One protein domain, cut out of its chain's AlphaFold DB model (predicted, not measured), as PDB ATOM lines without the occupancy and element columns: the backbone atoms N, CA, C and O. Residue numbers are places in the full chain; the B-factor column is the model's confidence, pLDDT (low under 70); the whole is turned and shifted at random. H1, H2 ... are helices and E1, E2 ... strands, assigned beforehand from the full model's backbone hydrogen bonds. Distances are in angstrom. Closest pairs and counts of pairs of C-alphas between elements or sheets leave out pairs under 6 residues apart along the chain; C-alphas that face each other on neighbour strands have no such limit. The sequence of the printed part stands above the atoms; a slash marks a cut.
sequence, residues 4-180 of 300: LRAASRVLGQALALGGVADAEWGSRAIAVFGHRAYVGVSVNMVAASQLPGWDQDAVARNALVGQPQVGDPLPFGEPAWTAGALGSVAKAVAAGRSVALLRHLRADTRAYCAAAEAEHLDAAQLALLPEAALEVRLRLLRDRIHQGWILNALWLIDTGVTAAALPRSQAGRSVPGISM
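AT A GLANCE: This is residues 4 to 180 of the 300 residues of an uncharacterized protein of Mycobacterium intracellulare 1956 (UniProt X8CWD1). What shape is this? A long helical arm joins a helical body: H8 runs on from the arm into the body, H6 folds back along part of H8, and H7 caps the tip where the two draw apart. In the body H1 packs on H8, with H1 and H2 as one helical hairpin, H3 and H4 as another, H5 across the end of H1, and a small hairpin of E1 and E2 at one side. What is it made of? The 177 printed residues, mostly helix by class, hold eight named helices and two antiparallel strands, in the order H1 H2 E1 E2 H3 H4 H5 H6 H7 H8. It is only just compact, close to loose, with a radius of gyration of the C-alphas of 18.7 A and spans of 60 by 39 by 32 A.

IN THESE COORDINATES: Where do the elements lie? H1 is residues 4 to 15, H2 20 to 28, E1 30 to 32, E2 36 to 38, H3 41 to 50 and H4 56 to 63. H5 is residues 84 to 102, 27.1 A long, H6 105 to 118, 19.8 A, H7 123 to 127, and H8 131 to 165, 51.0 A. Where are the anchors? C-alpha 4 is at (168.510, 107.477, 174.028), and C-alpha 165 at (184.826, 101.546, 152.595).

HOW THE PARTS SIT: What does H1 touch? H1 touches H2, closest C-alphas Arg 9 and Gly 26 at 5.1 A, at a shallow tilt of 20 degrees, opposite ways. It touches H8, closest C-alphas Ala 7 and Ile 150 at 4.4 A, through residues 146 to 154 of H8 alone. With residues 14 to 15 alone it touches H5, closest C-alphas Leu 15 and Ala 94 at 4.8 A. How do the strands and next helices stand? In the hairpin E1 and E2, N 30 and O 38 are 2.9 A apart, within hydrogen-bond range. H3 and H4 touch, closest C-alphas Met 45 and Gln 56 at 5.0 A. What of the arm? H6 touches H8 at a shallow tilt of 28 degrees, opposite ways, closest C-alphas Thr 109 and Leu 151 at 6.6 A. H7 is close to H8 but not clearly touching. Are the helix backbones complete? Every O i to N i+4 pair is within hydrogen-bond range in H1, H2, H4, H5, H6, H7 and H8, and 5 of 6 in H3.

THE WHOLE: How far does it reach? The two C-alphas farthest apart, Gly 84 and Leu 128, are 61.7 A apart. Is it continuous? The printed part has no cut; the link H4 to H5, 20 residues, is long, and residues 65 to 71 stand free. Where is confidence low? Mean pLDDT of the printed part is 75.3, and 64 residues are under 70, among them 77 to 96 and 164 to 180.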
ATOM      1  N   LEU A   4     167.394 108.408 174.167       72.69
ATOM      2  CA  LEU A   4     168.510 107.477 174.028       72.69
ATOM      3  C   LEU A   4     168.036 106.017 173.920       72.69
ATOM      4  O   LEU A   4     168.526 105.285 173.075       72.69
ATOM      5  N   ARG A   5     167.023 105.591 174.691       75.44
ATOM      6  CA  ARG A   5     166.467 104.227 174.570       75.44
ATOM      7  C   ARG A   5     165.749 103.995 173.246       75.44
ATOM      8  O   ARG A   5     165.634 102.852 172.811       75.44
ATOM      9  N   ALA A   6     165.188 105.044 172.645       76.12
ATOM     10  CA  ALA A   6     164.599 104.948 171.314       76.12
ATOM     11  C   ALA A   6     165.701 104.785 170.256       76.12
ATOM     12  O   ALA A   6     165.633 103.855 169.460       76.12
ATOM     13  N   ALA A   7     166.753 105.605 170.322       75.75
ATOM     14  CA  ALA A   7     167.918 105.499 169.445       75.75
ATOM     15  C   ALA A   7     168.627 104.141 169.568       75.75
ATOM     16  O   ALA A   7     168.874 103.489 168.561       75.75
ATOM     17  N   SER A   8     168.846 103.654 170.790       74.38
ATOM     18  CA  SER A   8     169.381 102.318 171.071       74.38
ATOM     19  C   SER A   8     168.572 101.192 170.430       74.38
ATOM     20  O   SER A   8     169.148 100.254 169.893       74.38
ATOM     21  N   ARG A   9     167.236 101.285 170.439       76.25
ATOM     22  CA  ARG A   9     166.374 100.298 169.771       76.25
ATOM     23  C   ARG A   9     166.461 100.383 168.251       76.25
ATOM     24  O   ARG A   9     166.466  99.350 167.593       76.25
ATOM     25  N   VAL A  10     166.563 101.592 167.695       75.81
ATOM     26  CA  VAL A  10     166.809 101.780 166.255       75.81
ATOM     27  C   VAL A  10     168.154 101.161 165.862       75.81
ATOM     28  O   VAL A  10     168.214 100.439 164.868       75.81
ATOM     29  N   LEU A  11     169.204 101.365 166.667       73.00
ATOM     30  CA  LEU A  11     170.502 100.712 166.478       73.00
ATOM     31  C   LEU A  11     170.370  99.187 166.557       73.00
ATOM     32  O   LEU A  11     170.740  98.511 165.608       73.00
ATOM     33  N   GLY A  12     169.778  98.633 167.616       71.56
ATOM     34  CA  GLY A  12     169.602  97.182 167.758       71.56
ATOM     35  C   GLY A  12     168.875  96.533 166.573       71.56
ATOM     36  O   GLY A  12     169.315  95.502 166.056       71.56
ATOM     37  N   GLN A  13     167.836  97.193 166.053       73.25
ATOM     38  CA  GLN A  13     167.106  96.761 164.855       73.25
ATOM     39  C   GLN A  13     167.942  96.845 163.569       73.25
ATOM     40  O   GLN A  13     167.887  95.925 162.738       73.25
ATOM     41  N   ALA A  14     168.703  97.931 163.396       68.94
ATOM     42  CA  ALA A  14     169.592  98.132 162.252       68.94
ATOM     43  C   ALA A  14     170.735  97.108 162.237       68.94
ATOM     44  O   ALA A  14     171.087  96.595 161.177       68.94
ATOM     45  N   LEU A  15     171.257  96.772 163.417       66.62
ATOM     46  CA  LEU A  15     172.416  95.904 163.626       66.62
ATOM     47  C   LEU A  15     172.071  94.419 163.773       66.62
ATOM     48  O   LEU A  15     172.973  93.591 163.838       66.62
ATOM     49  N   ALA A  16     170.780  94.079 163.821       67.50
ATOM     50  CA  ALA A  16     170.298  92.720 164.055       67.50
ATOM     51  C   ALA A  16     170.914  92.067 165.316       67.50
ATOM     52  O   ALA A  16     171.189  90.869 165.322       67.50
ATOM     53  N   LEU A  17     171.072  92.845 166.398       64.31
ATOM     54  CA  LEU A  17     171.692  92.433 167.670       64.31
ATOM     55  C   LEU A  17     170.898  91.387 168.487       64.31
ATOM     56  O   LEU A  17     171.123  91.278 169.684       64.31
ATOM     57  N   GLY A  18     169.919  90.695 167.904       64.88
ATOM     58  CA  GLY A  18     168.799  90.047 168.604       64.88
ATOM     59  C   GLY A  18     169.105  89.238 169.882       64.88
ATOM     60  O   GLY A  18     170.217  88.809 170.169       64.88
ATOM     61  N   GLY A  19     168.060  88.971 170.666       71.56
ATOM     62  CA  GLY A  19     168.181  88.239 171.931       71.56
ATOM     63  C   GLY A  19     168.558  89.154 173.098       71.56
ATOM     64  O   GLY A  19     168.073  90.279 173.197       71.56
ATOM     65  N   VAL A  20     169.387  88.660 174.022       69.75
ATOM     66  CA  VAL A  20     169.673  89.351 175.295       69.75
ATOM     67  C   VAL A  20     170.419  90.673 175.085       69.75
ATOM     68  O   VAL A  20     170.157  91.626 175.810       69.75
ATOM     69  N   ALA A  21     171.288  90.772 174.073       68.06
ATOM     70  CA  ALA A  21     172.032  92.001 173.795       68.06
ATOM     71  C   ALA A  21     171.111  93.158 173.366       68.06
ATOM     72  O   ALA A  21     171.262  94.265 173.875       68.06
ATOM     73  N   ASP A  22     170.117  92.902 172.508       69.94
ATOM     74  CA  ASP A  22     169.110  93.900 172.110       69.94
ATOM     75  C   ASP A  22     168.233  94.341 173.298       69.94
ATOM     76  O   ASP A  22     167.983  95.534 173.500       69.94
ATOM     77  N   ALA A  23     167.828  93.392 174.151       71.25
ATOM     78  CA  ALA A  23     167.052  93.683 175.357       71.25
ATOM     79  C   ALA A  23     167.839  94.546 176.360       71.25
ATOM     80  O   ALA A  23     167.310  95.524 176.897       71.25
ATOM     81  N   GLU A  24     169.108  94.217 176.591       72.50
ATOM     82  CA  GLU A  24     170.012  94.965 177.465       72.50
ATOM     83  C   GLU A  24     170.290  96.371 176.912       72.50
ATOM     84  O   GLU A  24     170.125  97.366 177.625       72.50
ATOM     85  N   TRP A  25     170.585  96.489 175.615       71.19
ATOM     86  CA  TRP A  25     170.827  97.779 174.965       71.19
ATOM     87  C   TRP A  25     169.595  98.692 175.013       71.19
ATOM     88  O   TRP A  25     169.673  99.866 175.393       71.19
ATOM     89  N   GLY A  26     168.424  98.162 174.653       69.38
ATOM     90  CA  GLY A  26     167.179  98.925 174.586       69.38
ATOM     91  C   GLY A  26     166.631  99.354 175.952       69.38
ATOM     92  O   GLY A  26     165.889 100.341 176.028       69.38
ATOM     93  N   SER A  27     166.992  98.643 177.027       71.56
ATOM     94  CA  SER A  27     166.477  98.885 178.381       71.56
ATOM     95  C   SER A  27     167.425  99.697 179.266       71.56
ATOM     96  O   SER A  27     166.959 100.574 180.003       71.56
ATOM     97  N   ARG A  28     168.742  99.461 179.172       70.81
ATOM     98  CA  ARG A  28     169.729 100.050 180.093       70.81
ATOM     99  C   ARG A  28     170.362 101.340 179.608       70.81
ATOM    100  O   ARG A  28     170.994 102.014 180.414       70.81
ATOM    101  N   ALA A  29     170.144 101.735 178.354       70.62
ATOM    102  CA  ALA A  29     170.635 103.019 177.880       70.62
ATOM    103  C   ALA A  29     169.969 104.176 178.652       70.62
ATOM    104  O   ALA A  29     168.738 104.309 178.683       70.62
ATOM    105  N   ILE A  30     170.773 105.010 179.306       69.44
ATOM    106  CA  ILE A  30     170.309 106.155 180.097       69.44
ATOM    107  C   ILE A  30     171.168 107.357 179.738       69.44
ATOM    108  O   ILE A  30     172.382 107.279 179.791       69.44
ATOM    109  N   ALA A  31     170.537 108.477 179.398       65.38
ATOM    110  CA  ALA A  31     171.219 109.759 179.301       65.38
ATOM    111  C   ALA A  31     170.626 110.721 180.325       65.38
ATOM    112  O   ALA A  31     169.402 110.865 180.390       65.38
ATOM    113  N   VAL A  32     171.483 111.410 181.073       62.09
ATOM    114  CA  VAL A  32     171.111 112.682 181.704       62.09
ATOM    115  C   VAL A  32     171.303 113.771 180.652       62.09
ATOM    116  O   VAL A  32     172.316 113.749 179.952       62.09
ATOM    117  N   PHE A  33     170.306 114.657 180.504       55.03
ATOM    118  CA  PHE A  33     170.205 115.712 179.481       55.03
ATOM    119  C   PHE A  33     171.554 116.103 178.853       55.03
ATOM    120  O   PHE A  33     172.343 116.834 179.448       55.03
ATOM    121  N   GLY A  34     171.796 115.585 177.645       53.88
ATOM    122  CA  GLY A  34     172.897 115.955 176.751       53.88
ATOM    123  C   GLY A  34     174.307 115.484 177.117       53.88
ATOM    124  O   GLY A  34     175.186 115.622 176.277       53.88
ATOM    125  N   HIS A  35     174.557 114.954 178.319       59.78
ATOM    126  CA  HIS A  35     175.915 115.082 178.871       59.78
ATOM    127  C   HIS A  35     176.439 113.906 179.699       59.78
ATOM    128  O   HIS A  35     177.606 113.909 180.072       59.78
ATOM    129  N   ARG A  36     175.628 112.872 179.951       66.19
ATOM    130  CA  ARG A  36     176.116 111.618 180.548       66.19
ATOM    131  C   ARG A  36     175.314 110.447 180.007       66.19
ATOM    132  O   ARG A  36     174.227 110.170 180.513       66.19
ATOM    133  N   ALA A  37     175.798 109.843 178.924       67.56
ATOM    134  CA  ALA A  37     175.134 108.734 178.251       67.56
ATOM    135  C   ALA A  37     175.742 107.412 178.723       67.56
ATOM    136  O   ALA A  37     176.830 107.043 178.315       67.56
ATOM    137  N   TYR A  38     175.021 106.675 179.553       71.62
ATOM    138  CA  TYR A  38     175.337 105.291 179.845       71.62
ATOM    139  C   TYR A  38     174.742 104.396 178.763       71.62
ATOM    140  O   TYR A  38     173.525 104.360 178.561       71.62
ATOM    141  N   VAL A  39     175.615 103.681 178.066       68.56
ATOM    142  CA  VAL A  39     175.266 102.820 176.925       68.56
ATOM    143  C   VAL A  39     175.848 101.408 177.052       68.56
ATOM    144  O   VAL A  39     175.598 100.584 176.183       68.56
ATOM    145  N   GLY A  40     176.558 101.111 178.151       74.81
ATOM    146  CA  GLY A  40     177.076  99.783 178.505       74.81
ATOM    147  C   GLY A  40     178.255  99.317 177.642       74.81
ATOM    148  O   GLY A  40     178.076  98.918 176.493       74.81
ATOM    149  N   VAL A  41     179.471  99.311 178.200       75.94
ATOM    150  CA  VAL A  41     180.717  99.002 177.462       75.94
ATOM    151  C   VAL A  41     180.686  97.623 176.795       75.94
ATOM    152  O   VAL A  41     180.946  97.523 175.597       75.94
ATOM    153  N   SER A  42     180.286  96.579 177.524       76.44
ATOM    154  CA  SER A  42     180.241  95.202 177.012       76.44
ATOM    155  C   SER A  42     179.307  95.046 175.813       76.44
ATOM    156  O   SER A  42     179.643  94.383 174.835       76.44
ATOM    157  N   VAL A  43     178.138  95.689 175.851       75.00
ATOM    158  CA  VAL A  43     177.169  95.600 174.754       75.00
ATOM    159  C   VAL A  43     177.695  96.352 173.524       75.00
ATOM    160  O   VAL A  43     177.599  95.851 172.406       75.00
ATOM    161  N   ASN A  44     178.362  97.493 173.729       75.19
ATOM    162  CA  ASN A  44     179.011  98.238 172.648       75.19
ATOM    163  C   ASN A  44     180.154  97.473 171.983       75.19
ATOM    164  O   ASN A  44     180.299  97.554 170.766       75.19
ATOM    165  N   MET A  45     180.930  96.710 172.755       76.38
ATOM    166  CA  MET A  45     181.948  95.808 172.210       76.38
ATOM    167  C   MET A  45     181.315  94.742 171.310       76.38
ATOM    168  O   MET A  45     181.776  94.532 170.189       76.38
ATOM    169  N   VAL A  46     180.195  94.147 171.739       76.69
ATOM    170  CA  VAL A  46     179.449  93.182 170.914       76.69
ATOM    171  C   VAL A  46     178.945  93.827 169.619       76.69
ATOM    172  O   VAL A  46     179.120  93.235 168.557       76.69
ATOM    173  N   ALA A  47     178.388  95.042 169.640       73.81
ATOM    174  CA  ALA A  47     177.997  95.712 168.392       73.81
ATOM    175  C   ALA A  47     179.175  96.082 167.494       73.81
ATOM    176  O   ALA A  47     179.057  95.947 166.276       73.81
ATOM    177  N   ALA A  48     180.301  96.518 168.064       74.50
ATOM    178  CA  ALA A  48     181.500  96.834 167.293       74.50
ATOM    179  C   ALA A  48     181.994  95.613 166.497       74.50
ATOM    180  O   ALA A  48     182.366  95.759 165.338       74.50
ATOM    181  N   SER A  49     181.885  94.400 167.057       73.44
ATOM    182  CA  SER A  49     182.225  93.148 166.354       73.44
ATOM    183  C   SER A  49     181.347  92.864 165.116       73.44
ATOM    184  O   SER A  49     181.740  92.129 164.195       73.44
ATOM    185  N   GLN A  50     180.140  93.440 165.087       70.25
ATOM    186  CA  GLN A  50     179.144  93.240 164.033       70.25
ATOM    187  C   GLN A  50     179.163  94.341 162.972       70.25
ATOM    188  O   GLN A  50     178.646  94.135 161.872       70.25
ATOM    189  N   LEU A  51     179.777  95.487 163.268       69.06
ATOM    190  CA  LEU A  51     179.730  96.666 162.419       69.06
ATOM    191  C   LEU A  51     180.973  96.820 161.536       69.06
ATOM    192  O   LEU A  51     182.098  96.817 162.037       69.06
ATOM    193  N   PRO A  52     180.801  97.025 160.218       67.62
ATOM    194  CA  PRO A  52     181.909  97.421 159.361       67.62
ATOM    195  C   PRO A  52     182.563  98.716 159.867       67.62
ATOM    196  O   PRO A  52     181.866  99.688 160.155       67.62
ATOM    197  N   GLY A  53     183.898  98.735 159.942       70.56
ATOM    198  CA  GLY A  53     184.686  99.939 160.248       70.56
ATOM    199  C   GLY A  53     184.757 100.322 161.729       70.56
ATOM    200  O   GLY A  53     185.271 101.393 162.047       70.56
ATOM    201  N   TRP A  54     184.244  99.473 162.621       75.38
ATOM    202  CA  TRP A  54     184.319  99.657 164.070       75.38
ATOM    203  C   TRP A  54     185.440  98.809 164.676       75.38
ATOM    204  O   TRP A  54     185.741  97.721 164.187       75.38
ATOM    205  N   ASP A  55     186.055  99.315 165.748       77.12
ATOM    206  CA  ASP A  55     187.135  98.641 166.481       77.12
ATOM    207  C   ASP A  55     186.683  98.366 167.919       77.12
ATOM    208  O   ASP A  55     186.538  99.278 168.734       77.12
ATOM    209  N   GLN A  56     186.456  97.086 168.214       77.38
ATOM    210  CA  GLN A  56     186.078  96.593 169.539       77.38
ATOM    211  C   GLN A  56     187.124  96.938 170.605       77.38
ATOM    212  O   GLN A  56     186.757  97.330 171.716       77.38
ATOM    213  N   ASP A  57     188.410  96.861 170.269       76.62
ATOM    214  CA  ASP A  57     189.477  97.195 171.205       76.62
ATOM    215  C   ASP A  57     189.533  98.708 171.437       76.62
ATOM    216  O   ASP A  57     189.821  99.152 172.547       76.62
ATOM    217  N   ALA A  58     189.221  99.527 170.426       76.25
ATOM    218  CA  ALA A  58     189.084 100.975 170.607       76.25
ATOM    219  C   ALA A  58     187.916 101.327 171.534       76.25
ATOM    220  O   ALA A  58     188.069 102.219 172.370       76.25
ATOM    221  N   VAL A  59     186.789 100.611 171.430       76.19
ATOM    222  CA  VAL A  59     185.643 100.782 172.340       76.19
ATOM    223  C   VAL A  59     186.070 100.521 173.784       76.19
ATOM    224  O   VAL A  59     185.835 101.363 174.650       76.19
ATOM    225  N   ALA A  60     186.742  99.393 174.035       79.25
ATOM    226  CA  ALA A  60     187.227  99.039 175.367       79.25
ATOM    227  C   ALA A  60     188.254 100.055 175.889       79.25
ATOM    228  O   ALA A  60     188.093 100.589 176.986       79.25
ATOM    229  N   ARG A  61     189.273 100.387 175.079       77.94
ATOM    230  CA  ARG A  61     190.321 101.352 175.446       77.94
ATOM    231  C   ARG A  61     189.748 102.716 175.814       77.94
ATOM    232  O   ARG A  61     190.179 103.284 176.808       77.94
ATOM    233  N   ASN A  62     188.788 103.232 175.044       76.19
ATOM    234  CA  ASN A  62     188.243 104.576 175.253       76.19
ATOM    235  C   ASN A  62     187.213 104.642 176.384       76.19
ATOM    236  O   ASN A  62     187.115 105.667 177.059       76.19
ATOM    237  N   ALA A  63     186.442 103.576 176.597       74.50
ATOM    238  CA  ALA A  63     185.451 103.541 177.666       74.50
ATOM    239  C   ALA A  63     186.071 103.270 179.047       74.50
ATOM    240  O   ALA A  63     185.533 103.731 180.048       74.50
ATOM    241  N   LEU A  64     187.202 102.554 179.104       74.19
ATOM    242  CA  LEU A  64     187.852 102.116 180.348       74.19
ATOM    243  C   LEU A  64     189.130 102.901 180.683       74.19
ATOM    244  O   LEU A  64     189.960 102.448 181.477       74.19
ATOM    245  N   VAL A  65     189.314 104.086 180.089       74.25
ATOM    246  CA  VAL A  65     190.461 104.958 180.389       74.25
ATOM    247  C   VAL A  65     190.519 105.237 181.894       74.25
ATOM    248  O   VAL A  65     189.563 105.736 182.479       74.25
ATOM    249  N   GLY A  66     191.655 104.925 182.523       65.81
ATOM    250  CA  GLY A  66     191.865 105.167 183.955       65.81
ATOM    251  C   GLY A  66     191.100 104.221 184.891       65.81
ATOM    252  O   GLY A  66     191.011 104.508 186.083       65.81
ATOM    253  N   GLN A  67     190.569 103.102 184.382       68.25
ATOM    254  CA  GLN A  67     189.789 102.121 185.151       68.25
ATOM    255  C   GLN A  67     190.426 100.711 185.121       68.25
ATOM    256  O   GLN A  67     189.780  99.757 184.688       68.25
ATOM    257  N   PRO A  68     191.683 100.527 185.582       62.94
ATOM    258  CA  PRO A  68     192.390  99.239 185.502       62.94
ATOM    259  C   PRO A  68     191.746  98.119 186.338       62.94
ATOM    260  O   PRO A  68     192.020  96.947 186.108       62.94
ATOM    261  N   GLN A  69     190.902  98.470 187.312       62.53
ATOM    262  CA  GLN A  69     190.135  97.526 188.131       62.53
ATOM    263  C   GLN A  69     188.951  96.875 187.405       62.53
ATOM    264  O   GLN A  69     188.394  95.902 187.913       62.53
ATOM    265  N   VAL A  70     188.524  97.409 186.256       66.19
ATOM    266  CA  VAL A  70     187.473  96.775 185.457       66.19
ATOM    267  C   VAL A  70     188.101  95.554 184.787       66.19
ATOM    268  O   VAL A  70     189.012  95.692 183.978       66.19
ATOM    269  N   GLY A  71     187.656  94.359 185.190       68.25
ATOM    270  CA  GLY A  71     188.100  93.090 184.608       68.25
ATOM    271  C   GLY A  71     187.676  92.932 183.144       68.25
ATOM    272  O   GLY A  71     187.244  93.889 182.507       68.25
ATOM    273  N   ASP A  72     187.770  91.712 182.609       73.88
ATOM    274  CA  ASP A  72     187.328  91.427 181.238       73.88
ATOM    275  C   ASP A  72     185.868  91.890 181.028       73.88
ATOM    276  O   ASP A  72     184.972  91.379 181.711       73.88
ATOM    277  N   PRO A  73     185.599  92.850 180.114       74.31
ATOM    278  CA  PRO A  73     184.243  93.318 179.835       74.31
ATOM    279  C   PRO A  73     183.336  92.228 179.255       74.31
ATOM    280  O   PRO A  73     182.112  92.389 179.267       74.31
ATOM    281  N   LEU A  74     183.911  91.133 178.747       75.62
ATOM    282  CA  LEU A  74     183.213  89.960 178.230       75.62
ATOM    283  C   LEU A  74     183.676  88.699 178.984       75.62
ATOM    284  O   LEU A  74     184.253  87.799 178.379       75.62
ATOM    285  N   PRO A  75     183.362  88.556 180.287       70.38
ATOM    286  CA  PRO A  75     183.903  87.481 181.130       70.38
ATOM    287  C   PRO A  75     183.457  86.069 180.710       70.38
ATOM    288  O   PRO A  75     183.990  85.073 181.194       70.38
ATOM    289  N   PHE A  76     182.467  85.977 179.818       72.56
ATOM    290  CA  PHE A  76     181.959  84.733 179.237       72.56
ATOM    291  C   PHE A  76     182.364  84.549 177.761       72.56
ATOM    292  O   PHE A  76     181.838  83.659 177.093       72.56
ATOM    293  N   GLY A  77     183.284  85.374 177.253       69.00
ATOM    294  CA  GLY A  77     183.707  85.391 175.855       69.00
ATOM    295  C   GLY A  77     182.713  86.075 174.910       69.00
ATOM    296  O   GLY A  77     181.697  86.640 175.324       69.00
ATOM    297  N   GLU A  78     183.023  86.040 173.612       68.69
ATOM    298  CA  GLU A  78     182.156  86.613 172.583       68.69
ATOM    299  C   GLU A  78     180.858  85.802 172.402       68.69
ATOM    300  O   GLU A  78     180.876  84.568 172.464       68.69
ATOM    301  N   PRO A  79     179.711  86.458 172.140       66.12
ATOM    302  CA  PRO A  79     178.450  85.752 171.945       66.12
ATOM    303  C   PRO A  79     178.475  84.818 170.723       66.12
ATOM    304  O   PRO A  79     178.867  85.220 169.638       66.12
ATOM    305  N   ALA A  80     177.942  83.598 170.839       61.34
ATOM    306  CA  ALA A  80     178.042  82.555 169.798       61.34
ATOM    307  C   ALA A  80     177.528  82.934 168.386       61.34
ATOM    308  O   ALA A  80     177.912  82.321 167.394       61.34
ATOM    309  N   TRP A  81     176.656  83.936 168.279       61.06
ATOM    310  CA  TRP A  81     176.061  84.417 167.028       61.06
ATOM    311  C   TRP A  81     176.947  85.434 166.288       61.06
ATOM    312  O   TRP A  81     176.665  85.754 165.134       61.06
ATOM    313  N   THR A  82     178.054  85.881 166.896       57.62
ATOM    314  CA  THR A  82     179.095  86.668 166.219       57.62
ATOM    315  C   THR A  82     180.017  85.799 165.350       57.62
ATOM    316  O   THR A  82     180.716  86.331 164.485       57.62
ATOM    317  N   ALA A  83     179.981  84.468 165.517       57.47
ATOM    318  CA  ALA A  83     180.877  83.514 164.869       57.47
ATOM    319  C   ALA A  83     180.233  82.738 163.695       57.47
ATOM    320  O   ALA A  83     179.033  82.453 163.662       57.47
ATOM    321  N   GLY A  84     181.061  82.344 162.721       57.41
ATOM    322  CA  GLY A  84     180.684  81.423 161.641       57.41
ATOM    323  C   GLY A  84     179.721  81.987 160.582       57.41
ATOM    324  O   GLY A  84     179.612  83.195 160.358       57.41
ATOM    325  N   ALA A  85     179.026  81.086 159.876       57.44
ATOM    326  CA  ALA A  85     178.129  81.438 158.769       57.44
ATOM    327  C   ALA A  85     176.923  82.290 159.214       57.44
ATOM    328  O   ALA A  85     176.492  83.176 158.478       57.44
ATOM    329  N   LEU A  86     176.423  82.074 160.437       58.75
ATOM    330  CA  LEU A  86     175.330  82.855 161.026       58.75
ATOM    331  C   LEU A  86     175.728  84.323 161.241       58.75
ATOM    332  O   LEU A  86     174.973  85.214 160.854       58.75
ATOM    333  N   GLY A  87     176.944  84.581 161.737       60.38
ATOM    334  CA  GLY A  87     177.485  85.940 161.848       60.38
ATOM    335  C   GLY A  87     177.669  86.623 160.486       60.38
ATOM    336  O   GLY A  87     177.419  87.816 160.341       60.38
ATOM    337  N   SER A  88     178.023  85.865 159.443       61.06
ATOM    338  CA  SER A  88     178.165  86.405 158.078       61.06
ATOM    339  C   SER A  88     176.823  86.837 157.470       61.06
ATOM    340  O   SER A  88     176.736  87.894 156.843       61.06
ATOM    341  N   VAL A  89     175.757  86.062 157.698       61.44
ATOM    342  CA  VAL A  89     174.389  86.417 157.277       61.44
ATOM    343  C   VAL A  89     173.869  87.622 158.064       61.44
ATOM    344  O   VAL A  89     173.314  88.544 157.464       61.44
ATOM    345  N   ALA A  90     174.093  87.663 159.381       63.44
ATOM    346  CA  ALA A  90     173.718  88.801 160.221       63.44
ATOM    347  C   ALA A  90     174.390  90.105 159.751       63.44
ATOM    348  O   ALA A  90     173.710  91.119 159.594       63.44
ATOM    349  N   LYS A  91     175.684  90.055 159.402       64.50
ATOM    350  CA  LYS A  91     176.427  91.194 158.834       64.50
ATOM    351  C   LYS A  91     175.850  91.681 157.505       64.50
ATOM    352  O   LYS A  91     175.699  92.886 157.313       64.50
ATOM    353  N   ALA A  92     175.475  90.773 156.600       64.56
ATOM    354  CA  ALA A  92     174.858  91.144 155.324       64.56
ATOM    355  C   ALA A  92     173.474  91.797 155.509       64.56
ATOM    356  O   ALA A  92     173.166  92.804 154.867       64.56
ATOM    357  N   VAL A  93     172.654  91.266 156.425       66.94
ATOM    358  CA  VAL A  93     171.345  91.843 156.777       66.94
ATOM    359  C   VAL A  93     171.506  93.220 157.420       66.94
ATOM    360  O   VAL A  93     170.805  94.156 157.028       66.94
ATOM    361  N   ALA A  94     172.443  93.364 158.360       66.81
ATOM    362  CA  ALA A  94     172.746  94.635 159.007       66.81
ATOM    363  C   ALA A  94     173.219  95.683 157.989       66.81
ATOM    364  O   ALA A  94     172.726  96.812 157.994       66.81
ATOM    365  N   ALA A  95     174.091  95.304 157.049       66.62
ATOM    366  CA  ALA A  95     174.548  96.189 155.979       66.62
ATOM    367  C   ALA A  95     173.390  96.644 155.070       66.62
ATOM    368  O   ALA A  95     173.224  97.842 154.834       66.62
ATOM    369  N   GLY A  96     172.541  95.718 154.611       66.69
ATOM    370  CA  GLY A  96     171.394  96.045 153.755       66.69
ATOM    371  C   GLY A  96     170.369  96.959 154.437       66.69
ATOM    372  O   GLY A  96     169.889  97.923 153.832       66.69
ATOM    373  N   ARG A  97     170.061  96.702 155.716       71.25
ATOM    374  CA  ARG A  97     169.164  97.550 156.521       71.25
ATOM    375  C   ARG A  97     169.759  98.926 156.782       71.25
ATOM    376  O   ARG A  97     169.051  99.919 156.630       71.25
ATOM    377  N   SER A  98     171.049  98.984 157.103       67.12
ATOM    378  CA  SER A  98     171.775 100.238 157.300       67.12
ATOM    379  C   SER A  98     171.692 101.106 156.048       67.12
ATOM    380  O   SER A  98     171.218 102.230 156.126       67.12
ATOM    381  N   VAL A  99     171.994 100.572 154.859       71.25
ATOM    382  CA  VAL A  99     171.872 101.334 153.601       71.25
ATOM    383  C   VAL A  99     170.452 101.870 153.383       71.25
ATOM    384  O   VAL A  99     170.280 103.001 152.933       71.25
ATOM    385  N   ALA A 100     169.417 101.089 153.707       73.88
ATOM    386  CA  ALA A 100     168.036 101.542 153.573       73.88
ATOM    387  C   ALA A 100     167.693 102.704 154.520       73.88
ATOM    388  O   ALA A 100     167.073 103.668 154.078       73.88
ATOM    389  N   LEU A 101     168.133 102.629 155.778       71.88
ATOM    390  CA  LEU A 101     167.936 103.676 156.786       71.88
ATOM    391  C   LEU A 101     168.751 104.944 156.485       71.88
ATOM    392  O   LEU A 101     168.311 106.050 156.782       71.88
ATOM    393  N   LEU A 102     169.919 104.795 155.858       79.81
ATOM    394  CA  LEU A 102     170.834 105.901 155.573       79.81
ATOM    395  C   LEU A 102     170.462 106.711 154.323       79.81
ATOM    396  O   LEU A 102     170.909 107.850 154.183       79.81
ATOM    397  N   ARG A 103     169.608 106.180 153.434       84.00
ATOM    398  CA  ARG A 103     169.240 106.820 152.153       84.00
ATOM    399  C   ARG A 103     168.766 108.270 152.285       84.00
ATOM    400  O   ARG A 103     169.078 109.084 151.417       84.00
ATOM    401  N   HIS A 104     168.034 108.592 153.348       86.50
ATOM    402  CA  HIS A 104     167.483 109.932 153.582       86.50
ATOM    403  C   HIS A 104     168.165 110.687 154.724       86.50
ATOM    404  O   HIS A 104     167.843 111.851 154.950       86.50
ATOM    405  N   LEU A 105     169.180 110.097 155.368       89.62
ATOM    406  CA  LEU A 105     169.774 110.622 156.599       89.62
ATOM    407  C   LEU A 105     170.191 112.094 156.484       89.62
ATOM    408  O   LEU A 105     169.874 112.907 157.350       89.62
ATOM    409  N   ARG A 106     170.859 112.472 155.389       88.69
ATOM    410  CA  ARG A 106     171.285 113.861 155.164       88.69
ATOM    411  C   ARG A 106     170.104 114.823 154.998       88.69
ATOM    412  O   ARG A 106     170.186 115.953 155.473       88.69
ATOM    413  N   ALA A 107     169.042 114.411 154.308       91.94
ATOM    414  CA  ALA A 107     167.850 115.239 154.127       91.94
ATOM    415  C   ALA A 107     167.083 115.382 155.450       91.94
ATOM    416  O   ALA A 107     166.775 116.503 155.851       91.94
ATOM    417  N   ASP A 108     166.896 114.276 156.169       92.06
ATOM    418  CA  ASP A 108     166.211 114.243 157.463       92.06
ATOM    419  C   ASP A 108     166.961 115.059 158.520       92.06
ATOM    420  O   ASP A 108     166.348 115.789 159.296       92.06
ATOM    421  N   THR A 109     168.298 115.013 158.503       92.81
ATOM    422  CA  THR A 109     169.141 115.829 159.391       92.81
ATOM    423  C   THR A 109     168.990 117.319 159.096       92.81
ATOM    424  O   THR A 109     168.856 118.111 160.021       92.81
ATOM    425  N   ARG A 110     168.955 117.722 157.819       93.25
ATOM    426  CA  ARG A 110     168.727 119.131 157.451       93.25
ATOM    427  C   ARG A 110     167.339 119.608 157.862       93.25
ATOM    428  O   ARG A 110     167.219 120.701 158.404       93.25
ATOM    429  N   ALA A 111     166.316 118.789 157.627       94.38
ATOM    430  CA  ALA A 111     164.949 119.094 158.040       94.38
ATOM    431  C   ALA A 111     164.844 119.221 159.567       94.38
ATOM    432  O   ALA A 111     164.201 120.140 160.067       94.38
ATOM    433  N   TYR A 112     165.527 118.342 160.304       94.50
ATOM    434  CA  TYR A 112     165.640 118.421 161.755       94.50
ATOM    435  C   TYR A 112     166.310 119.719 162.222       94.50
ATOM    436  O   TYR A 112     165.747 120.395 163.078       94.50
ATOM    437  N   CYS A 113     167.467 120.090 161.657       93.25
ATOM    438  CA  CYS A 113     168.162 121.330 162.017       93.25
ATOM    439  C   CYS A 113     167.289 122.560 161.746       93.25
ATOM    440  O   CYS A 113     167.116 123.383 162.638       93.25
ATOM    441  N   ALA A 114     166.668 122.636 160.565       95.50
ATOM    442  CA  ALA A 114     165.781 123.742 160.211       95.50
ATOM    443  C   ALA A 114     164.571 123.844 161.155       95.50
ATOM    444  O   ALA A 114     164.198 124.941 161.565       95.50
ATOM    445  N   ALA A 115     163.975 122.710 161.538       94.62
ATOM    446  CA  ALA A 115     162.883 122.690 162.505       94.62
ATOM    447  C   ALA A 115     163.349 123.130 163.900       94.62
ATOM    448  O   ALA A 115     162.685 123.947 164.527       94.62
ATOM    449  N   ALA A 116     164.499 122.641 164.372       92.12
ATOM    450  CA  ALA A 116     165.049 123.014 165.674       92.12
ATOM    451  C   ALA A 116     165.393 124.513 165.756       92.12
ATOM    452  O   ALA A 116     165.150 125.136 166.789       92.12
ATOM    453  N   GLU A 117     165.914 125.092 164.672       92.69
ATOM    454  CA  GLU A 117     166.176 126.531 164.559       92.69
ATOM    455  C   GLU A 117     164.878 127.343 164.548       92.69
ATOM    456  O   GLU A 117     164.740 128.280 165.330       92.69
ATOM    457  N   ALA A 118     163.901 126.960 163.719       93.75
ATOM    458  CA  ALA A 118     162.609 127.645 163.641       93.75
ATOM    459  C   ALA A 118     161.814 127.561 164.954       93.75
ATOM    460  O   ALA A 118     161.041 128.457 165.287       93.75
ATOM    461  N   GLU A 119     161.994 126.475 165.702       93.88
ATOM    462  CA  GLU A 119     161.344 126.255 166.986       93.88
ATOM    463  C   GLU A 119     162.078 126.928 168.141       93.88
ATOM    464  O   GLU A 119     161.507 126.969 169.226       93.88
ATOM    465  N   HIS A 120     163.302 127.436 167.976       92.19
ATOM    466  CA  HIS A 120     164.083 128.029 169.062       92.19
ATOM    467  C   HIS A 120     163.413 129.295 169.622       92.19
ATOM    468  O   HIS A 120     162.937 130.139 168.873       92.19
ATOM    469  N   LEU A 121     163.386 129.422 170.952       93.25
ATOM    470  CA  LEU A 121     162.946 130.632 171.651       93.25
ATOM    471  C   LEU A 121     163.940 130.946 172.762       93.25
ATOM    472  O   LEU A 121     164.363 130.033 173.480       93.25
ATOM    473  N   ASP A 122     164.262 132.225 172.915       93.62
ATOM    474  CA  ASP A 122     165.094 132.716 174.006       93.62
ATOM    475  C   ASP A 122     164.322 132.794 175.339       93.62
ATOM    476  O   ASP A 122     163.111 132.565 175.423       93.62
ATOM    477  N   ALA A 123     165.041 133.111 176.418       91.56
ATOM    478  CA  ALA A 123     164.469 133.176 177.760       91.56
ATOM    479  C   ALA A 123     163.362 134.238 177.902       91.56
ATOM    480  O   ALA A 123     162.401 134.016 178.640       91.56
ATOM    481  N   ALA A 124     163.468 135.368 177.197       95.56
ATOM    482  CA  ALA A 124     162.473 136.434 177.256       95.56
ATOM    483  C   ALA A 124     161.192 136.022 176.521       95.56
ATOM    484  O   ALA A 124     160.094 136.194 177.044       95.56
ATOM    485  N   GLN A 125     161.327 135.402 175.350       95.25
ATOM    486  CA  GLN A 125     160.209 134.854 174.588       95.25
ATOM    487  C   GLN A 125     159.491 133.743 175.360       95.25
ATOM    488  O   GLN A 125     158.263 133.705 175.368       95.25
ATOM    489  N   LEU A 126     160.235 132.871 176.050       94.38
ATOM    490  CA  LEU A 126     159.660 131.832 176.909       94.38
ATOM    491  C   LEU A 126     158.877 132.420 178.089       94.38
ATOM    492  O   LEU A 126     157.800 131.915 178.399       94.38
ATOM    493  N   ALA A 127     159.376 133.491 178.714       95.44
ATOM    494  CA  ALA A 127     158.711 134.148 179.843       95.44
ATOM    495  C   ALA A 127     157.365 134.798 179.470       95.44
ATOM    496  O   ALA A 127     156.538 135.044 180.345       95.44
ATOM    497  N   LEU A 128     157.139 135.065 178.180       96.75
ATOM    498  CA  LEU A 128     155.898 135.641 177.660       96.75
ATOM    499  C   LEU A 128     154.850 134.585 177.275       96.75
ATOM    500  O   LEU A 128     153.721 134.944 176.935       96.75
ATOM    501  N   LEU A 129     155.197 133.294 177.295       96.44
ATOM    502  CA  LEU A 129     154.273 132.237 176.900       96.44
ATOM    503  C   LEU A 129     153.276 131.903 178.022       96.44
ATOM    504  O   LEU A 129     153.678 131.718 179.171       96.44
ATOM    505  N   PRO A 130     151.983 131.717 177.694       96.81
ATOM    506  CA  PRO A 130     151.028 131.115 178.614       96.81
ATOM    507  C   PRO A 130     151.446 129.696 179.018       96.81
ATOM    508  O   PRO A 130     152.050 128.967 178.228       96.81
ATOM    509  N   GLU A 131     151.030 129.251 180.203       95.62
ATOM    510  CA  GLU A 131     151.389 127.928 180.731       95.62
ATOM    511  C   GLU A 131     150.988 126.769 179.802       95.62
ATOM    512  O   GLU A 131     151.780 125.862 179.552       95.62
ATOM    513  N   ALA A 132     149.814 126.849 179.170       95.25
ATOM    514  CA  ALA A 132     149.385 125.858 178.179       95.25
ATOM    515  C   ALA A 132     150.323 125.789 176.953       95.25
ATOM    516  O   ALA A 132     150.565 124.710 176.406       95.25
ATOM    517  N   ALA A 133     150.886 126.924 176.525       94.38
ATOM    518  CA  ALA A 133     151.854 126.959 175.429       94.38
ATOM    519  C   ALA A 133     153.204 126.363 175.857       94.38
ATOM    520  O   ALA A 133     153.833 125.645 175.074       94.38
ATOM    521  N   LEU A 134     153.622 126.591 177.106       94.94
ATOM    522  CA  LEU A 134     154.804 125.949 177.686       94.94
ATOM    523  C   LEU A 134     154.644 124.424 177.747       94.94
ATOM    524  O   LEU A 134     155.575 123.703 177.385       94.94
ATOM    525  N   GLU A 135     153.466 123.912 178.115       94.38
ATOM    526  CA  GLU A 135     153.214 122.466 178.176       94.38
ATOM    527  C   GLU A 135     153.339 121.789 176.801       94.38
ATOM    528  O   GLU A 135     154.026 120.771 176.657       94.38
ATOM    529  N   VAL A 136     152.716 122.366 175.768       94.56
ATOM    530  CA  VAL A 136     152.835 121.864 174.387       94.56
ATOM    531  C   VAL A 136     154.293 121.884 173.943       94.56
ATOM    532  O   VAL A 136     154.792 120.915 173.362       94.56
ATOM    533  N   ARG A 137     155.004 122.961 174.272       94.00
ATOM    534  CA  ARG A 137     156.401 123.141 173.899       94.00
ATOM    535  C   ARG A 137     157.329 122.146 174.590       94.00
ATOM    536  O   ARG A 137     158.228 121.626 173.939       94.00
ATOM    537  N   LEU A 138     157.093 121.799 175.854       90.31
ATOM    538  CA  LEU A 138     157.847 120.745 176.543       90.31
ATOM    539  C   LEU A 138     157.723 119.395 175.827       90.31
ATOM    540  O   LEU A 138     158.715 118.680 175.668       90.31
ATOM    541  N   ARG A 139     156.518 119.047 175.359       90.69
ATOM    542  CA  ARG A 139     156.285 117.808 174.598       90.69
ATOM    543  C   ARG A 139     156.991 117.848 173.243       90.69
ATOM    544  O   ARG A 139     157.678 116.884 172.911       90.69
ATOM    545  N   LEU A 140     156.896 118.971 172.525       92.06
ATOM    546  CA  LEU A 140     157.609 119.193 171.263       92.06
ATOM    547  C   LEU A 140     159.127 119.051 171.437       92.06
ATOM    548  O   LEU A 140     159.761 118.301 170.703       92.06
ATOM    549  N   LEU A 141     159.707 119.714 172.444       89.69
ATOM    550  CA  LEU A 141     161.142 119.647 172.733       89.69
ATOM    551  C   LEU A 141     161.582 118.223 173.074       89.69
ATOM    552  O   LEU A 141     162.622 117.772 172.602       89.69
ATOM    553  N   ARG A 142     160.783 117.487 173.852       86.12
ATOM    554  CA  ARG A 142     161.060 116.078 174.151       86.12
ATOM    555  C   ARG A 142     161.092 115.232 172.877       86.12
ATOM    556  O   ARG A 142     162.010 114.432 172.706       86.12
ATOM    557  N   ASP A 143     160.121 115.412 171.990       88.44
ATOM    558  CA  ASP A 143     160.049 114.662 170.737       88.44
ATOM    559  C   ASP A 143     161.200 115.048 169.792       88.44
ATOM    560  O   ASP A 143     161.826 114.170 169.195       88.44
ATOM    561  N   ARG A 144     161.575 116.333 169.747       89.25
ATOM    562  CA  ARG A 144     162.746 116.815 169.003       89.25
ATOM    563  C   ARG A 144     164.042 116.214 169.553       89.25
ATOM    564  O   ARG A 144     164.845 115.702 168.782       89.25
ATOM    565  N   ILE A 145     164.210 116.154 170.876       84.75
ATOM    566  CA  ILE A 145     165.347 115.472 171.517       84.75
ATOM    567  C   ILE A 145     165.390 113.995 171.106       84.75
ATOM    568  O   ILE A 145     166.456 113.482 170.770       84.75
ATOM    569  N   HIS A 146     164.250 113.297 171.103       83.50
ATOM    570  CA  HIS A 146     164.193 111.899 170.667       83.50
ATOM    571  C   HIS A 146     164.618 111.736 169.204       83.50
ATOM    572  O   HIS A 146     165.417 110.849 168.901       83.50
ATOM    573  N   GLN A 147     164.129 112.602 168.315       86.38
ATOM    574  CA  GLN A 147     164.514 112.600 166.907       86.38
ATOM    575  C   GLN A 147     166.015 112.867 166.729       86.38
ATOM    576  O   GLN A 147     166.668 112.154 165.969       86.38
ATOM    577  N   GLY A 148     166.575 113.833 167.463       85.75
ATOM    578  CA  GLY A 148     168.005 114.141 167.438       85.75
ATOM    579  C   GLY A 148     168.866 112.942 167.838       85.75
ATOM    580  O   GLY A 148     169.824 112.615 167.140       85.75
ATOM    581  N   TRP A 149     168.484 112.216 168.895       82.88
ATOM    582  CA  TRP A 149     169.176 110.988 169.307       82.88
ATOM    583  C   TRP A 149     169.134 109.891 168.237       82.88
ATOM    584  O   TRP A 149     170.141 109.222 168.013       82.88
ATOM    585  N   ILE A 150     167.992 109.712 167.568       83.56
ATOM    586  CA  ILE A 150     167.850 108.725 166.488       83.56
ATOM    587  C   ILE A 150     168.739 109.102 165.297       83.56
ATOM    588  O   ILE A 150     169.470 108.253 164.793       83.56
ATOM    589  N   LEU A 151     168.722 110.368 164.871       86.31
ATOM    590  CA  LEU A 151     169.555 110.840 163.762       86.31
ATOM    591  C   LEU A 151     171.047 110.702 164.072       86.31
ATOM    592  O   LEU A 151     171.803 110.254 163.213       86.31
ATOM    593  N   ASN A 152     171.463 111.024 165.297       82.94
ATOM    594  CA  ASN A 152     172.855 110.881 165.720       82.94
ATOM    595  C   ASN A 152     173.309 109.409 165.692       82.94
ATOM    596  O   ASN A 152     174.373 109.082 165.173       82.94
ATOM    597  N   ALA A 153     172.452 108.493 166.151       78.88
ATOM    598  CA  ALA A 153     172.700 107.057 166.060       78.88
ATOM    599  C   ALA A 153     172.812 106.549 164.607       78.88
ATOM    600  O   ALA A 153     173.642 105.690 164.313       78.88
ATOM    601  N   LEU A 154     172.019 107.087 163.678       82.62
ATOM    602  CA  LEU A 154     172.132 106.743 162.258       82.62
ATOM    603  C   LEU A 154     173.428 107.290 161.634       82.62
ATOM    604  O   LEU A 154     174.102 106.559 160.912       82.62
ATOM    605  N   TRP A 155     173.830 108.524 161.957       83.88
ATOM    606  CA  TRP A 155     175.124 109.090 161.533       83.88
ATOM    607  C   TRP A 155     176.324 108.292 162.034       83.88
ATOM    608  O   TRP A 155     177.327 108.154 161.333       83.88
ATOM    609  N   LEU A 156     176.211 107.720 163.226       79.06
ATOM    610  CA  LEU A 156     177.224 106.839 163.781       79.06
ATOM    611  C   LEU A 156     177.385 105.545 162.952       79.06
ATOM    612  O   LEU A 156     178.513 105.121 162.682       79.06
ATOM    613  N   ILE A 157     176.282 104.947 162.484       76.00
ATOM    614  CA  ILE A 157     176.331 103.805 161.551       76.00
ATOM    615  C   ILE A 157     176.966 104.230 160.218       76.00
ATOM    616  O   ILE A 157     177.862 103.541 159.731       76.00
ATOM    617  N   ASP A 158     176.540 105.362 159.646       78.81
ATOM    618  CA  ASP A 158     177.081 105.899 158.385       78.81
ATOM    619  C   ASP A 158     178.598 106.112 158.448       78.81
ATOM    620  O   ASP A 158     179.331 105.723 157.535       78.81
ATOM    621  N   THR A 159     179.080 106.661 159.565       76.69
ATOM    622  CA  THR A 159     180.510 106.892 159.801       76.69
ATOM    623  C   THR A 159     181.285 105.576 159.819       76.69
ATOM    624  O   THR A 159     182.348 105.489 159.204       76.69
ATOM    625  N   GLY A 160     180.738 104.530 160.449       72.44
ATOM    626  CA  GLY A 160     181.330 103.187 160.442       72.44
ATOM    627  C   GLY A 160     181.399 102.579 159.044       72.44
ATOM    628  O   GLY A 160     182.465 102.162 158.591       72.44
ATOM    629  N   VAL A 161     180.278 102.599 158.317       72.19
ATOM    630  CA  VAL A 161     180.201 102.092 156.936       72.19
ATOM    631  C   VAL A 161     181.181 102.834 156.022       72.19
ATOM    632  O   VAL A 161     181.896 102.203 155.242       72.19
ATOM    633  N   THR A 162     181.268 104.158 156.155       73.25
ATOM    634  CA  THR A 162     182.211 104.989 155.399       73.25
ATOM    635  C   THR A 162     183.659 104.644 155.741       73.25
ATOM    636  O   THR A 162     184.468 104.460 154.833       73.25
ATOM    637  N   ALA A 163     183.990 104.495 157.027       71.12
ATOM    638  CA  ALA A 163     185.321 104.088 157.474       71.12
ATOM    639  C   ALA A 163     185.733 102.720 156.905       71.12
ATOM    640  O   ALA A 163     186.870 102.552 156.466       71.12
ATOM    641  N   ALA A 164     184.799 101.765 156.843       69.06
ATOM    642  CA  ALA A 164     185.033 100.437 156.275       69.06
ATOM    643  C   ALA A 164     185.291 100.452 154.760       69.06
ATOM    644  O   ALA A 164     185.990  99.579 154.243       69.06
ATOM    645  N   ALA A 165     184.705 101.415 154.044       67.81
ATOM    646  CA  ALA A 165     184.826 101.546 152.595       67.81
ATOM    647  C   ALA A 165     186.130 102.238 152.150       67.81
ATOM    648  O   ALA A 165     186.488 102.167 150.972       67.81
ATOM    649  N   LEU A 166     186.851 102.903 153.061       69.00
ATOM    650  CA  LEU A 166     188.107 103.586 152.746       69.00
ATOM    651  C   LEU A 166     189.292 102.598 152.645       69.00
ATOM    652  O   LEU A 166     189.388 101.652 153.429       69.00
ATOM    653  N   PRO A 167     190.241 102.800 151.704       55.81
ATOM    654  CA  PRO A 167     191.410 101.931 151.562       55.81
ATOM    655  C   PRO A 167     192.263 101.870 152.839       55.81
ATOM    656  O   PRO A 167     192.535 102.895 153.462       55.81
ATOM    657  N   ARG A 168     192.783 100.678 153.173       54.06
ATOM    658  CA  ARG A 168     193.606 100.407 154.376       54.06
ATOM    659  C   ARG A 168     194.856 101.292 154.539       54.06
ATOM    660  O   ARG A 168     195.421 101.333 155.622       54.06
ATOM    661  N   SER A 169     195.302 102.015 153.512       47.31
ATOM    662  CA  SER A 169     196.389 103.001 153.638       47.31
ATOM    663  C   SER A 169     195.965 104.307 154.333       47.31
ATOM    664  O   SER A 169     196.824 105.089 154.722       47.31
ATOM    665  N   GLN A 170     194.661 104.528 154.535       52.06
ATOM    666  CA  GLN A 170     194.087 105.634 155.317       52.06
ATOM    667  C   GLN A 170     193.600 105.178 156.713       52.06
ATOM    668  O   GLN A 170     192.863 105.909 157.374       52.06
ATOM    669  N   ALA A 171     193.995 103.974 157.161       42.94
ATOM    670  CA  ALA A 171     193.463 103.217 158.308       42.94
ATOM    671  C   ALA A 171     193.753 103.783 159.718       42.94
ATOM    672  O   ALA A 171     193.992 103.035 160.661       42.94
ATOM    673  N   GLY A 172     193.690 105.100 159.893       47.34
ATOM    674  CA  GLY A 172     193.690 105.736 161.213       47.34
ATOM    675  C   GLY A 172     192.295 106.039 161.772       47.34
ATOM    676  O   GLY A 172     192.195 106.528 162.891       47.34
ATOM    677  N   ARG A 173     191.214 105.815 161.013       55.25
ATOM    678  CA  ARG A 173     189.849 106.227 161.391       55.25
ATOM    679  C   ARG A 173     188.913 105.032 161.535       55.25
ATOM    680  O   ARG A 173     187.974 104.891 160.764       55.25
ATOM    681  N   SER A 174     189.187 104.162 162.501       63.56
ATOM    682  CA  SER A 174     188.139 103.269 163.001       63.56
ATOM    683  C   SER A 174     187.152 104.068 163.856       63.56
ATOM    684  O   SER A 174     187.554 105.031 164.516       63.56
ATOM    685  N   VAL A 175     185.874 103.688 163.852       66.25
ATOM    686  CA  VAL A 175     184.888 104.272 164.768       66.25
ATOM    687  C   VAL A 175     185.120 103.696 166.170       66.25
ATOM    688  O   VAL A 175     185.008 102.480 166.350       66.25
ATOM    689  N   PRO A 176     185.409 104.540 167.182       61.00
ATOM    690  CA  PRO A 176     185.742 104.105 168.541       61.00
ATOM    691  C   PRO A 176     184.528 103.636 169.361       61.00
ATOM    692  O   PRO A 176     184.594 103.558 170.587       61.00
ATOM    693  N   GLY A 177     183.413 103.328 168.699       67.19
ATOM    694  CA  GLY A 177     182.171 102.897 169.321       67.19
ATOM    695  C   GLY A 177     181.131 104.003 169.468       67.19
ATOM    696  O   GLY A 177     181.286 105.124 168.987       67.19
ATOM    697  N   ILE A 178     180.055 103.680 170.188       65.56
ATOM    698  CA  ILE A 178     178.936 104.596 170.434       65.56
ATOM    699  C   ILE A 178     179.312 105.829 171.252       65.56
ATOM    700  O   ILE A 178     178.563 106.790 171.237       65.56
ATOM    701  N   SER A 179     180.459 105.844 171.935       64.56
ATOM    702  CA  SER A 179     180.980 107.053 172.588       64.56
ATOM    703  C   SER A 179     181.207 108.194 171.591       64.56
ATOM    704  O   SER A 179     181.148 109.357 171.963       64.56
ATOM    705  N   MET A 180     181.356 107.895 170.297       69.62
ATOM    706  CA  MET A 180     181.361 108.916 169.252       69.62
ATOM    707  C   MET A 180     180.032 109.699 169.176       69.62
ATOM    708  O   MET A 180     180.023 110.826 168.702       69.62
TER     709      MET A 180